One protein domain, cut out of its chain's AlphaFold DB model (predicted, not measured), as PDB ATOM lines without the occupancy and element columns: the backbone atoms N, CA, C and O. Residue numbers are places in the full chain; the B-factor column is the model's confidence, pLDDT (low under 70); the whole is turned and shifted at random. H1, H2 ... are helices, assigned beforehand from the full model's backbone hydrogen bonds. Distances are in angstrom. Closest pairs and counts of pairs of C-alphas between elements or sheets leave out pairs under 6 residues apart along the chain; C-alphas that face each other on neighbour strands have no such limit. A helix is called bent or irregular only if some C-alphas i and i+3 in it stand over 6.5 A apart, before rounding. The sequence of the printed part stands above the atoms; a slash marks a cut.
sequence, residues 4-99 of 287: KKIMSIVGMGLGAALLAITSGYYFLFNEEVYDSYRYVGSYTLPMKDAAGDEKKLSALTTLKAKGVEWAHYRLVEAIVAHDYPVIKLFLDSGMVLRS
ATOM      1  N   LYS A   4      -9.219   1.493   6.933       50.78
ATOM      2  CA  LYS A   4     -10.356   2.251   7.501       50.78
ATOM      3  C   LYS A   4     -10.016   3.031   8.782       50.78
ATOM      4  O   LYS A   4     -10.689   4.015   9.069       50.78
ATOM      5  N   LYS A   5      -8.987   2.633   9.544       50.28
ATOM      6  CA  LYS A   5      -8.598   3.331  10.789       50.28
ATOM      7  C   LYS A   5      -7.716   4.557  10.528       50.28
ATOM      8  O   LYS A   5      -7.859   5.560  11.214       50.28
ATOM      9  N   ILE A   6      -6.865   4.512   9.503       52.47
ATOM     10  CA  ILE A   6      -5.938   5.609   9.172       52.47
ATOM     11  C   ILE A   6      -6.701   6.832   8.644       52.47
ATOM     12  O   ILE A   6      -6.443   7.949   9.085       52.47
ATOM     13  N   MET A   7      -7.706   6.628   7.782       51.94
ATOM     14  CA  MET A   7      -8.541   7.726   7.268       51.94
ATOM     15  C   MET A   7      -9.329   8.441   8.383       51.94
ATOM     16  O   MET A   7      -9.512   9.653   8.330       51.94
ATOM     17  N   SER A   8      -9.728   7.707   9.428       61.00
ATOM     18  CA  SER A   8     -10.397   8.253  10.617       61.00
ATOM     19  C   SER A   8      -9.468   9.120  11.471       61.00
ATOM     20  O   SER A   8      -9.906  10.143  11.986       61.00
ATOM     21  N   ILE A   9      -8.200   8.733  11.631       60.84
ATOM     22  CA  ILE A   9      -7.223   9.480  12.443       60.84
ATOM     23  C   ILE A   9      -6.769  10.742  11.705       60.84
ATOM     24  O   ILE A   9      -6.722  11.816  12.297       60.84
ATOM     25  N   VAL A  10      -6.501  10.636  10.400       66.19
ATOM     26  CA  VAL A  10      -6.151  11.789   9.556       66.19
ATOM     27  C   VAL A  10      -7.333  12.758   9.447       66.19
ATOM     28  O   VAL A  10      -7.135  13.964   9.557       66.19
ATOM     29  N   GLY A  11      -8.565  12.250   9.320       68.56
ATOM     30  CA  GLY A  11      -9.784  13.064   9.321       68.56
ATOM     31  C   GLY A  11     -10.055  13.769  10.655       68.56
ATOM     32  O   GLY A  11     -10.404  14.945  10.657       68.56
ATOM     33  N   MET A  12      -9.830  13.100  11.793       71.25
ATOM     34  CA  MET A  12      -9.910  13.737  13.118       71.25
ATOM     35  C   MET A  12      -8.793  14.764  13.330       71.25
ATOM     36  O   MET A  12      -9.055  15.827  13.883       71.25
ATOM     37  N   GLY A  13      -7.572  14.482  12.867       70.38
ATOM     38  CA  GLY A  13      -6.446  15.416  12.929       70.38
ATOM     39  C   GLY A  13      -6.685  16.674  12.093       70.38
ATOM     40  O   GLY A  13      -6.471  17.781  12.580       70.38
ATOM     41  N   LEU A  14      -7.211  16.521  10.874       78.75
ATOM     42  CA  LEU A  14      -7.648  17.637  10.031       78.75
ATOM     43  C   LEU A  14      -8.817  18.396  10.654       78.75
ATOM     44  O   LEU A  14      -8.794  19.618  10.655       78.75
ATOM     45  N   GLY A  15      -9.803  17.701  11.226       78.25
ATOM     46  CA  GLY A  15     -10.929  18.329  11.919       78.25
ATOM     47  C   GLY A  15     -10.493  19.144  13.138       78.25
ATOM     48  O   GLY A  15     -10.934  20.278  13.305       78.25
ATOM     49  N   ALA A  16      -9.579  18.611  13.952       76.12
ATOM     50  CA  ALA A  16      -9.003  19.312  15.095       76.12
ATOM     51  C   ALA A  16      -8.138  20.505  14.663       76.12
ATOM     52  O   ALA A  16      -8.225  21.567  15.271       76.12
ATOM     53  N   ALA A  17      -7.351  20.360  13.591       78.56
ATOM     54  CA  ALA A  17      -6.571  21.456  13.024       78.56
ATOM     55  C   ALA A  17      -7.477  22.561  12.464       78.56
ATOM     56  O   ALA A  17      -7.240  23.733  12.741       78.56
ATOM     57  N   LEU A  18      -8.544  22.203  11.743       83.88
ATOM     58  CA  LEU A  18      -9.509  23.171  11.227       83.88
ATOM     59  C   LEU A  18     -10.208  23.899  12.375       83.88
ATOM     60  O   LEU A  18     -10.257  25.120  12.359       83.88
ATOM     61  N   LEU A  19     -10.664  23.166  13.398       82.62
ATOM     62  CA  LEU A  19     -11.269  23.741  14.599       82.62
ATOM     63  C   LEU A  19     -10.304  24.667  15.339       82.62
ATOM     64  O   LEU A  19     -10.719  25.741  15.764       82.62
ATOM     65  N   ALA A  20      -9.031  24.294  15.476       78.94
ATOM     66  CA  ALA A  20      -8.005  25.131  16.094       78.94
ATOM     67  C   ALA A  20      -7.735  26.406  15.279       78.94
ATOM     68  O   ALA A  20      -7.605  27.483  15.855       78.94
ATOM     69  N   ILE A  21      -7.713  26.312  13.947       81.25
ATOM     70  CA  ILE A  21      -7.538  27.467  13.057       81.25
ATOM     71  C   ILE A  21      -8.769  28.376  13.107       81.25
ATOM     72  O   ILE A  21      -8.618  29.583  13.246       81.25
ATOM     73  N   THR A  22      -9.986  27.827  13.040       76.31
ATOM     74  CA  THR A  22     -11.218  28.630  13.054       76.31
ATOM     75  C   THR A  22     -11.480  29.253  14.418       76.31
ATOM     76  O   THR A  22     -11.898  30.403  14.483       76.31
ATOM     77  N   SER A  23     -11.206  28.533  15.510       75.88
ATOM     78  CA  SER A  23     -11.311  29.094  16.863       75.88
ATOM     79  C   SER A  23     -10.209  30.114  17.126       75.88
ATOM     80  O   SER A  23     -10.511  31.204  17.595       75.88
ATOM     81  N   GLY A  24      -8.961  29.829  16.743       70.69
ATOM     82  CA  GLY A  24      -7.869  30.799  16.801       70.69
ATOM     83  C   GLY A  24      -8.189  32.065  16.007       70.69
ATOM     84  O   GLY A  24      -8.013  33.163  16.520       70.69
ATOM     85  N   TYR A  25      -8.742  31.923  14.799       73.88
ATOM     86  CA  TYR A  25      -9.163  33.064  13.993       73.88
ATOM     87  C   TYR A  25     -10.290  33.855  14.669       73.88
ATOM     88  O   TYR A  25     -10.214  35.073  14.777       73.88
ATOM     89  N   TYR A  26     -11.306  33.167  15.192       71.31
ATOM     90  CA  TYR A  26     -12.423  33.797  15.893       71.31
ATOM     91  C   TYR A  26     -11.982  34.542  17.162       71.31
ATOM     92  O   TYR A  26     -12.397  35.671  17.372       71.31
ATOM     93  N   PHE A  27     -11.105  33.967  17.988       64.75
ATOM     94  CA  PHE A  27     -10.637  34.620  19.217       64.75
ATOM     95  C   PHE A  27      -9.608  35.735  18.979       64.75
ATOM     96  O   PHE A  27      -9.475  36.611  19.831       64.75
ATOM     97  N   LEU A  28      -8.872  35.709  17.860       64.62
ATOM     98  CA  LEU A  28      -7.842  36.710  17.553       64.62
ATOM     99  C   LEU A  28      -8.322  37.837  16.631       64.62
ATOM    100  O   LEU A  28      -7.782  38.934  16.720       64.62
ATOM    101  N   PHE A  29      -9.291  37.580  15.747       62.59
ATOM    102  CA  PHE A  29      -9.702  38.524  14.697       62.59
ATOM    103  C   PHE A  29     -11.180  38.929  14.753       62.59
ATOM    104  O   PHE A  29     -11.601  39.764  13.957       62.59
ATOM    105  N   ASN A  30     -11.975  38.382  15.679       70.81
ATOM    106  CA  ASN A  30     -13.249  38.998  16.043       70.81
ATOM    107  C   ASN A  30     -12.982  40.029  17.146       70.81
ATOM    108  O   ASN A  30     -12.709  39.653  18.287       70.81
ATOM    109  N   GLU A  31     -13.036  41.315  16.793       64.44
ATOM    110  CA  GLU A  31     -12.722  42.430  17.697       64.44
ATOM    111  C   GLU A  31     -13.557  42.390  18.983       64.44
ATOM    112  O   GLU A  31     -13.001  42.541  20.065       64.44
ATOM    113  N   GLU A  32     -14.852  42.061  18.908       65.31
ATOM    114  CA  GLU A  32     -15.723  41.992  20.091       65.31
ATOM    115  C   GLU A  32     -15.291  40.887  21.069       65.31
ATOM    116  O   GLU A  32     -15.295  41.063  22.290       65.31
ATOM    117  N   VAL A  33     -14.888  39.731  20.535       61.38
ATOM    118  CA  VAL A  33     -14.461  38.574  21.334       61.38
ATOM    119  C   VAL A  33     -13.061  38.799  21.900       61.38
ATOM    120  O   VAL A  33     -12.816  38.480  23.066       61.38
ATOM    121  N   TYR A  34     -12.160  39.365  21.097       63.31
ATOM    122  CA  TYR A  34     -10.811  39.727  21.513       63.31
ATOM    123  C   TYR A  34     -10.840  40.790  22.616       63.31
ATOM    124  O   TYR A  34     -10.217  40.595  23.661       63.31
ATOM    125  N   ASP A  35     -11.618  41.859  22.440       65.00
ATOM    126  CA  ASP A  35     -11.753  42.934  23.422       65.00
ATOM    127  C   ASP A  35     -12.428  42.441  24.699       65.00
ATOM    128  O   ASP A  35     -11.959  42.748  25.796       65.00
ATOM    129  N   SER A  36     -13.454  41.590  24.596       73.12
ATOM    130  CA  SER A  36     -14.064  40.959  25.769       73.12
ATOM    131  C   SER A  36     -13.081  40.039  26.504       73.12
ATOM    132  O   SER A  36     -13.033  40.050  27.736       73.12
ATOM    133  N   TYR A  37     -12.290  39.232  25.789       75.50
ATOM    134  CA  TYR A  37     -11.321  38.329  26.413       75.50
ATOM    135  C   TYR A  37     -10.170  39.100  27.061       75.50
ATOM    136  O   TYR A  37      -9.812  38.832  28.207       75.50
ATOM    137  N   ARG A  38      -9.631  40.101  26.363       79.44
ATOM    138  CA  ARG A  38      -8.610  41.022  26.866       79.44
ATOM    139  C   ARG A  38      -9.100  41.754  28.112       79.44
ATOM    140  O   ARG A  38      -8.401  41.774  29.125       79.44
ATOM    141  N   TYR A  39     -10.317  42.288  28.063       86.12
ATOM    142  CA  TYR A  39     -10.949  42.967  29.186       86.12
ATOM    143  C   TYR A  39     -11.067  42.050  30.407       86.12
ATOM    144  O   TYR A  39     -10.577  42.391  31.485       86.12
ATOM    145  N   VAL A  40     -11.651  40.858  30.251       85.62
ATOM    146  CA  VAL A  40     -11.798  39.888  31.351       85.62
ATOM    147  C   VAL A  40     -10.432  39.411  31.863       85.62
ATOM    148  O   VAL A  40     -10.203  39.337  33.077       85.62
ATOM    149  N   GLY A  41      -9.499  39.137  30.950       85.69
ATOM    150  CA  GLY A  41      -8.133  38.716  31.250       85.69
ATOM    151  C   GLY A  41      -7.365  39.753  32.071       85.69
ATOM    152  O   GLY A  41      -6.673  39.373  33.017       85.69
ATOM    153  N   SER A  42      -7.568  41.048  31.793       89.62
ATOM    154  CA  SER A  42      -6.916  42.154  32.510       89.62
ATOM    155  C   SER A  42      -7.182  42.144  34.021       89.62
ATOM    156  O   SER A  42      -6.322  42.555  34.791       89.62
ATOM    157  N   TYR A  43      -8.319  41.598  34.467       92.44
ATOM    158  CA  TYR A  43      -8.714  41.545  35.879       92.44
ATOM    159  C   TYR A  43      -8.420  40.213  36.573       92.44
ATOM    160  O   TYR A  43      -8.446  40.148  37.801       92.44
ATOM    161  N   THR A  44      -8.140  39.148  35.820       88.88
ATOM    162  CA  THR A  44      -8.107  37.783  36.369       88.88
ATOM    163  C   THR A  44      -6.992  37.603  37.404       88.88
ATOM    164  O   THR A  44      -7.244  37.129  38.510       88.88
ATOM    165  N   LEU A  45      -5.766  38.006  37.063       89.44
ATOM    166  CA  LEU A  45      -4.627  37.926  37.979       89.44
ATOM    167  C   LEU A  45      -4.652  39.043  39.045       89.44
ATOM    168  O   LEU A  45      -4.560  38.710  40.225       89.44
ATOM    169  N   PRO A  46      -4.885  40.330  38.706       91.06
ATOM    170  CA  PRO A  46      -4.880  41.403  39.704       91.06
ATOM    171  C   PRO A  46      -5.932  41.246  40.802       91.06
ATOM    172  O   PRO A  46      -5.641  41.520  41.963       91.06
ATOM    173  N   MET A  47      -7.146  40.779  40.477       91.94
ATOM    174  CA  MET A  47      -8.177  40.558  41.502       91.94
ATOM    175  C   MET A  47      -7.828  39.383  42.420       91.94
ATOM    176  O   MET A  47      -8.127  39.439  43.610       91.94
ATOM    177  N   LYS A  48      -7.174  38.341  41.889       91.50
ATOM    178  CA  LYS A  48      -6.674  37.222  42.694       91.50
ATOM    179  C   LYS A  48      -5.578  37.687  43.655       91.50
ATOM    180  O   LYS A  48      -5.624  37.349  44.834       91.50
ATOM    181  N   ASP A  49      -4.639  38.489  43.165       90.44
ATOM    182  CA  ASP A  49      -3.532  39.023  43.965       90.44
ATOM    183  C   ASP A  49      -4.013  40.041  45.015       90.44
ATOM    184  O   ASP A  49      -3.418  40.174  46.083       90.44
ATOM    185  N   ALA A  50      -5.128  40.727  44.749       91.62
ATOM    186  CA  ALA A  50      -5.756  41.677  45.663       91.62
ATOM    187  C   ALA A  50      -6.669  41.033  46.724       91.62
ATOM    188  O   ALA A  50      -7.220  41.758  47.548       91.62
ATOM    189  N   ALA A  51      -6.838  39.705  46.754       85.94
ATOM    190  CA  ALA A  51      -7.794  39.040  47.653       85.94
ATOM    191  C   ALA A  51      -7.554  39.311  49.157       85.94
ATOM    192  O   ALA A  51      -8.485  39.201  49.949       85.94
ATOM    193  N   GLY A  52      -6.325  39.672  49.547       88.06
ATOM    194  CA  GLY A  52      -5.966  40.054  50.920       88.06
ATOM    195  C   GLY A  52      -5.922  41.566  51.192       88.06
ATOM    196  O   GLY A  52      -5.542  41.964  52.288       88.06
ATOM    197  N   ASP A  53      -6.259  42.406  50.210       94.31
ATOM    198  CA  ASP A  53      -6.195  43.869  50.290       94.31
ATOM    199  C   ASP A  53      -7.546  44.457  49.853       94.31
ATOM    200  O   ASP A  53      -7.805  44.673  48.664       94.31
ATOM    201  N   GLU A  54      -8.427  44.701  50.830       92.94
ATOM    202  CA  GLU A  54      -9.804  45.166  50.593       92.94
ATOM    203  C   GLU A  54      -9.856  46.446  49.753       92.94
ATOM    204  O   GLU A  54     -10.735  46.606  48.901       92.94
ATOM    205  N   LYS A  55      -8.885  47.348  49.947       93.31
ATOM    206  CA  LYS A  55      -8.810  48.608  49.209       93.31
ATOM    207  C   LYS A  55      -8.525  48.351  47.730       93.31
ATOM    208  O   LYS A  55      -9.254  48.862  46.876       93.31
ATOM    209  N   LYS A  56      -7.511  47.536  47.421       95.06
ATOM    210  CA  LYS A  56      -7.182  47.179  46.030       95.06
ATOM    211  C   LYS A  56      -8.313  46.423  45.355       95.06
ATOM    212  O   LYS A  56      -8.655  46.731  44.215       95.06
ATOM    213  N   LEU A  57      -8.915  45.461  46.055       94.69
ATOM    214  CA  LEU A  57     -10.003  44.660  45.502       94.69
ATOM    215  C   LEU A  57     -11.239  45.519  45.200       94.69
ATOM    216  O   LEU A  57     -11.843  45.373  44.136       94.69
ATOM    217  N   SER A  58     -11.579  46.453  46.092       96.00
ATOM    218  CA  SER A  58     -12.667  47.415  45.883       96.00
ATOM    219  C   SER A  58     -12.399  48.328  44.681       96.00
ATOM    220  O   SER A  58     -13.274  48.511  43.827       96.00
ATOM    221  N   ALA A  59     -11.168  48.829  44.541       95.38
ATOM    222  CA  ALA A  59     -10.773  49.658  43.406       95.38
ATOM    223  C   ALA A  59     -10.860  48.897  42.068       95.38
ATOM    224  O   ALA A  59     -11.471  49.393  41.119       95.38
ATOM    225  N   LEU A  60     -10.337  47.666  42.009       95.44
ATOM    226  CA  LEU A  60     -10.432  46.791  40.831       95.44
ATOM    227  C   LEU A  60     -11.885  46.467  40.469       95.44
ATOM    228  O   LEU A  60     -12.267  46.533  39.301       95.44
ATOM    229  N   THR A  61     -12.711  46.156  41.468       94.38
ATOM    230  CA  THR A  61     -14.135  45.860  41.262       94.38
ATOM    231  C   THR A  61     -14.873  47.080  40.715       94.38
ATOM    232  O   THR A  61     -15.685  46.956  39.801       94.38
ATOM    233  N   THR A  62     -14.547  48.271  41.219       95.81
ATOM    234  CA  THR A  62     -15.148  49.528  40.761       95.81
ATOM    235  C   THR A  62     -14.724  49.879  39.334       95.81
ATOM    236  O   THR A  62     -15.574  50.275  38.536       95.81
ATOM    237  N   LEU A  63     -13.447  49.700  38.970       94.56
ATOM    238  CA  LEU A  63     -12.985  49.883  37.585       94.56
ATOM    239  C   LEU A  63     -13.704  48.924  36.628       94.56
ATOM    240  O   LEU A  63     -14.207  49.352  35.587       94.56
ATOM    241  N   LYS A  64     -13.839  47.652  37.025       92.88
ATOM    242  CA  LYS A  64     -14.555  46.637  36.248       92.88
ATOM    243  C   LYS A  64     -16.046  46.963  36.093       92.88
ATOM    244  O   LYS A  64     -16.621  46.740  35.033       92.88
ATOM    245  N   ALA A  65     -16.689  47.502  37.127       92.75
ATOM    246  CA  ALA A  65     -18.087  47.932  37.050       92.75
ATOM    247  C   ALA A  65     -18.278  49.153  36.131       92.75
ATOM    248  O   ALA A  65     -19.326  49.297  35.509       92.75
ATOM    249  N   LYS A  66     -17.255  50.008  36.013       91.56
ATOM    250  CA  LYS A  66     -17.227  51.164  35.104       91.56
ATOM    251  C   LYS A  66     -16.897  50.802  33.649       91.56
ATOM    252  O   LYS A  66     -16.862  51.701  32.817       91.56
ATOM    253  N   GLY A  67     -16.647  49.528  33.333       88.94
ATOM    254  CA  GLY A  67     -16.286  49.104  31.976       88.94
ATOM    255  C   GLY A  67     -14.874  49.521  31.548       88.94
ATOM    256  O   GLY A  67     -14.577  49.547  30.359       88.94
ATOM    257  N   VAL A  68     -13.999  49.871  32.494       91.75
ATOM    258  CA  VAL A  68     -12.632  50.327  32.204       91.75
ATOM    259  C   VAL A  68     -11.694  49.124  32.233       91.75
ATOM    260  O   VAL A  68     -11.708  48.373  33.200       91.75
ATOM    261  N   GLU A  69     -10.885  48.894  31.199       92.69
ATOM    262  CA  GLU A  69      -9.889  47.806  31.214       92.69
ATOM    263  C   GLU A  69      -8.787  48.101  32.244       92.69
ATOM    264  O   GLU A  69      -8.282  49.227  32.311       92.69
ATOM    265  N   TRP A  70      -8.359  47.093  33.015       93.44
ATOM    266  CA  TRP A  70      -7.205  47.259  33.897       93.44
ATOM    267  C   TRP A  70      -5.910  47.201  33.084       93.44
ATOM    268  O   TRP A  70      -5.271  46.160  32.942       93.44
ATOM    269  N   ALA A  71      -5.521  48.334  32.509       92.00
ATOM    270  CA  ALA A  71      -4.323  48.424  31.693       92.00
ATOM    271  C   ALA A  71      -3.645  49.788  31.818       92.00
ATOM    272  O   ALA A  71      -4.290  50.816  32.012       92.00
ATOM    273  N   HIS A  72      -2.318  49.803  31.661       91.81
ATOM    274  CA  HIS A  72      -1.521  51.018  31.854       91.81
ATOM    275  C   HIS A  72      -1.911  52.145  30.886       91.81
ATOM    276  O   HIS A  72      -1.973  53.298  31.295       91.81
ATOM    277  N   TYR A  73      -2.256  51.817  29.640       91.38
ATOM    278  CA  TYR A  73      -2.691  52.813  28.659       91.38
ATOM    279  C   TYR A  73      -4.032  53.473  29.039       91.38
ATOM    280  O   TYR A  73      -4.203  54.657  28.782       91.38
ATOM    281  N   ARG A  74      -4.938  52.770  29.740       93.38
ATOM    282  CA  ARG A  74      -6.184  53.355  30.267       93.38
ATOM    283  C   ARG A  74      -5.929  54.334  31.412       93.38
ATOM    284  O   ARG A  74      -6.621  55.341  31.515       93.38
ATOM    285  N   LEU A  75      -4.912  54.080  32.239       93.56
ATOM    286  CA  LEU A  75      -4.442  55.069  33.215       93.56
ATOM    287  C   LEU A  75      -3.883  56.312  32.506       93.56
ATOM    288  O   LEU A  75      -4.167  57.426  32.934       93.56
ATOM    289  N   VAL A  76      -3.115  56.141  31.425       92.56
ATOM    290  CA  VAL A  76      -2.615  57.273  30.622       92.56
ATOM    291  C   VAL A  76      -3.777  58.071  30.025       92.56
ATOM    292  O   VAL A  76      -3.809  59.283  30.192       92.56
ATOM    293  N   GLU A  77      -4.758  57.406  29.409       92.81
ATOM    294  CA  GLU A  77      -5.973  58.049  28.885       92.81
ATOM    295  C   GLU A  77      -6.717  58.837  29.970       92.81
ATOM    296  O   GLU A  77      -7.088  59.985  29.742       92.81
ATOM    297  N   ALA A  78      -6.886  58.259  31.164       92.38
ATOM    298  CA  ALA A  78      -7.541  58.934  32.281       92.38
ATOM    299  C   ALA A  78      -6.766  60.175  32.756       92.38
ATOM    300  O   ALA A  78      -7.388  61.180  33.093       92.38
ATOM    301  N   ILE A  79      -5.426  60.128  32.759       92.31
ATOM    302  CA  ILE A  79      -4.567  61.280  33.082       92.31
ATOM    303  C   ILE A  79      -4.751  62.396  32.050       92.31
ATOM    304  O   ILE A  79      -5.051  63.520  32.443       92.31
ATOM    305  N   VAL A  80      -4.651  62.076  30.758       90.38
ATOM    306  CA  VAL A  80      -4.817  63.049  29.664       90.38
ATOM    307  C   VAL A  80      -6.229  63.656  29.679       90.38
ATOM    308  O   VAL A  80      -6.409  64.858  29.488       90.38
ATOM    309  N   ALA A  81      -7.248  62.844  29.968       90.56
ATOM    310  CA  ALA A  81      -8.636  63.286  30.091       90.56
ATOM    311  C   ALA A  81      -8.956  63.991  31.424       90.56
ATOM    312  O   ALA A  81     -10.076  64.469  31.594       90.56
ATOM    313  N   HIS A  82      -8.003  64.060  32.362       87.19
ATOM    314  CA  HIS A  82      -8.190  64.615  33.706       87.19
ATOM    315  C   HIS A  82      -9.325  63.940  34.513       87.19
ATOM    316  O   HIS A  82      -9.952  64.562  35.373       87.19
ATOM    317  N   ASP A  83      -9.585  62.647  34.281       91.44
ATOM    318  CA  ASP A  83     -10.583  61.864  35.026       91.44
ATOM    319  C   ASP A  83     -10.009  61.411  36.380       91.44
ATOM    320  O   ASP A  83      -9.621  60.257  36.586       91.44
ATOM    321  N   TYR A  84      -9.920  62.351  37.326       88.69
ATOM    322  CA  TYR A  84      -9.370  62.103  38.663       88.69
ATOM    323  C   TYR A  84     -10.013  60.922  39.408       88.69
ATOM    324  O   TYR A  84      -9.270  60.157  40.032       88.69
ATOM    325  N   PRO A  85     -11.346  60.711  39.357       91.00
ATOM    326  CA  PRO A  85     -11.959  59.513  39.922       91.00
ATOM    327  C   PRO A  85     -11.380  58.209  39.362       91.00
ATOM    328  O   PRO A  85     -11.079  57.298  40.135       91.00
ATOM    329  N   VAL A  86     -11.199  58.107  38.042       93.44
ATOM    330  CA  VAL A  86     -10.642  56.901  37.409       93.44
ATOM    331  C   VAL A  86      -9.147  56.757  37.696       93.44
ATOM    332  O   VAL A  86      -8.703  55.658  38.036       93.44
ATOM    333  N   ILE A  87      -8.379  57.852  37.660       92.81
ATOM    334  CA  ILE A  87      -6.954  57.854  38.039       92.81
ATOM    335  C   ILE A  87      -6.788  57.293  39.452       92.81
ATOM    336  O   ILE A  87      -5.998  56.372  39.666       92.81
ATOM    337  N   LYS A  88      -7.570  57.796  40.414       91.94
ATOM    338  CA  LYS A  88      -7.509  57.342  41.804       91.94
ATOM    339  C   LYS A  88      -7.783  55.846  41.927       91.94
ATOM    340  O   LYS A  88      -7.059  55.163  42.642       91.94
ATOM    341  N   LEU A  89      -8.776  55.324  41.207       94.38
ATOM    342  CA  LEU A  89      -9.072  53.892  41.209       94.38
ATOM    343  C   LEU A  89      -7.905  53.055  40.665       94.38
ATOM    344  O   LEU A  89      -7.584  52.012  41.232       94.38
ATOM    345  N   PHE A  90      -7.224  53.508  39.608       94.81
ATOM    346  CA  PHE A  90      -6.025  52.829  39.114       94.81
ATOM    347  C   PHE A  90      -4.904  52.806  40.157       94.81
ATOM    348  O   PHE A  90      -4.327  51.745  40.409       94.81
ATOM    349  N   LEU A  91      -4.624  53.935  40.808       92.44
ATOM    350  CA  LEU A  91      -3.596  54.010  41.851       92.44
ATOM    351  C   LEU A  91      -3.962  53.159  43.074       92.44
ATOM    352  O   LEU A  91      -3.135  52.392  43.564       92.44
ATOM    353  N   ASP A  92      -5.216  53.239  43.522       93.12
ATOM    354  CA  ASP A  92      -5.735  52.460  44.647       93.12
ATOM    355  C   ASP A  92      -5.755  50.955  44.339       93.12
ATOM    356  O   ASP A  92      -5.588  50.157  45.256       93.12
ATOM    357  N   SER A  93      -5.865  50.561  43.063       92.81
ATOM    358  CA  SER A  93      -5.689  49.170  42.613       92.81
ATOM    359  C   SER A  93      -4.228  48.690  42.617       92.81
ATOM    360  O   SER A  93      -3.963  47.513  42.384       92.81
ATOM    361  N   GLY A  94      -3.269  49.581  42.892       90.38
ATOM    362  CA  GLY A  94      -1.834  49.290  42.900       90.38
ATOM    363  C   GLY A  94      -1.133  49.500  41.555       90.38
ATOM    364  O   GLY A  94       0.019  49.088  41.401       90.38
ATOM    365  N   MET A  95      -1.788  50.130  40.572       91.38
ATOM    366  CA  MET A  95      -1.143  50.457  39.302       91.38
ATOM    367  C   MET A  95      -0.160  51.619  39.482       91.38
ATOM    368  O   MET A  95      -0.503  52.667  40.018       91.38
ATOM    369  N   VAL A  96       1.066  51.444  38.986       87.31
ATOM    370  CA  VAL A  96       2.111  52.477  39.018       87.31
ATOM    371  C   VAL A  96       2.270  53.093  37.633       87.31
ATOM    372  O   VAL A  96       2.387  52.377  36.634       87.31
ATOM    373  N   LEU A  97       2.330  54.425  37.569       86.31
ATOM    374  CA  LEU A  97       2.626  55.144  36.335       86.31
ATOM    375  C   LEU A  97       4.057  54.828  35.867       86.31
ATOM    376  O   LEU A  97       5.041  55.284  36.447       86.31
ATOM    377  N   ARG A  98       4.175  54.042  34.792       83.06
ATOM    378  CA  ARG A  98       5.468  53.675  34.192       83.06
ATOM    379  C   ARG A  98       6.076  54.809  33.367       83.06
ATOM    380  O   ARG A  98       7.291  54.995  33.377       83.06
ATOM    381  N   SER A  99       5.241  55.569  32.657       82.94
ATOM    382  CA  SER A  99       5.697  56.659  31.792       82.94
ATOM    383  C   SER A  99       5.920  57.932  32.600       82.94
ATOM    384  O   SER A  99       5.001  58.717  32.814       82.94
TER     385      SER A  99
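This is residues 4 to 99 of the 287 residues of an uncharacterized protein of Cycloclasticus sp. symbiont of Poecilosclerida sp. M (UniProt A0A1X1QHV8). What is the overall shape? One long helix, H1, is an arm that sticks out with residues 4 to 25 and makes a corner with H2; H2 folds back into H3 as a hairpin, and a second, shorter hairpin, H4 and H5, packs on H3 through H5. What is it built of? The printed part has 96 residues with five named helices, H1 to H5 in chain order, and no named strand: the class is all helix. How spread out is it? It is extended, with a radius of gyration of the C-alphas of 20.0 A, and spans 67 by 31 by 24 A.

How does the longest helix join the rest? H1, residues 4 to 29, and H2, residues 31 to 52, touch only at the corner, about perpendicular at 81 degrees; the closest C-alphas, of Phe 27 and Tyr 34, are 5.6 A apart. What follows outward? With its residues 43 to 51 alone, H2 touches H3, residues 54 to 65, in a hairpin at a shallow tilt of 14 degrees, opposite ways; their closest C-alphas, of Ala 50 and Leu 57, are 5.2 A apart. H3 touches H5, residues 84 to 92, at a steep tilt of 46 degrees, opposite ways, closest at the C-alphas of Ala 59 and Leu 89, 5.1 A. H4, residues 72 to 80, forms a hairpin with H5 at a shallow tilt of 33 degrees, only just short of steep, closest at the C-alphas of Ala 78 and Ile 87, 5.9 A. What do the backbones show? Every O i to N i+4 pair is within hydrogen-bond range in H3, H4 and H5, against 21 of 22 in H1 and 13 of 18 in H2.

Where do the long helices run? H1 begins at C-alpha 4 (-10.356, 2.251, 7.501) and is 37.0 A long; H2 is 34.0 A and irregular, with C-alphas 49 and 52 7.4 A apart. Where does the last helix end? H5 ends at C-alpha 92 (-5.735, 52.460, 44.647).

How large is it? The C-alphas farthest apart, of Lys 4 and His 82, are 67.7 A apart. Is anything missing or uncertain? The printed part has no cut and no long link; pLDDT is under 70 at residues 4 to 11, 27 to 29 and 31 to 35.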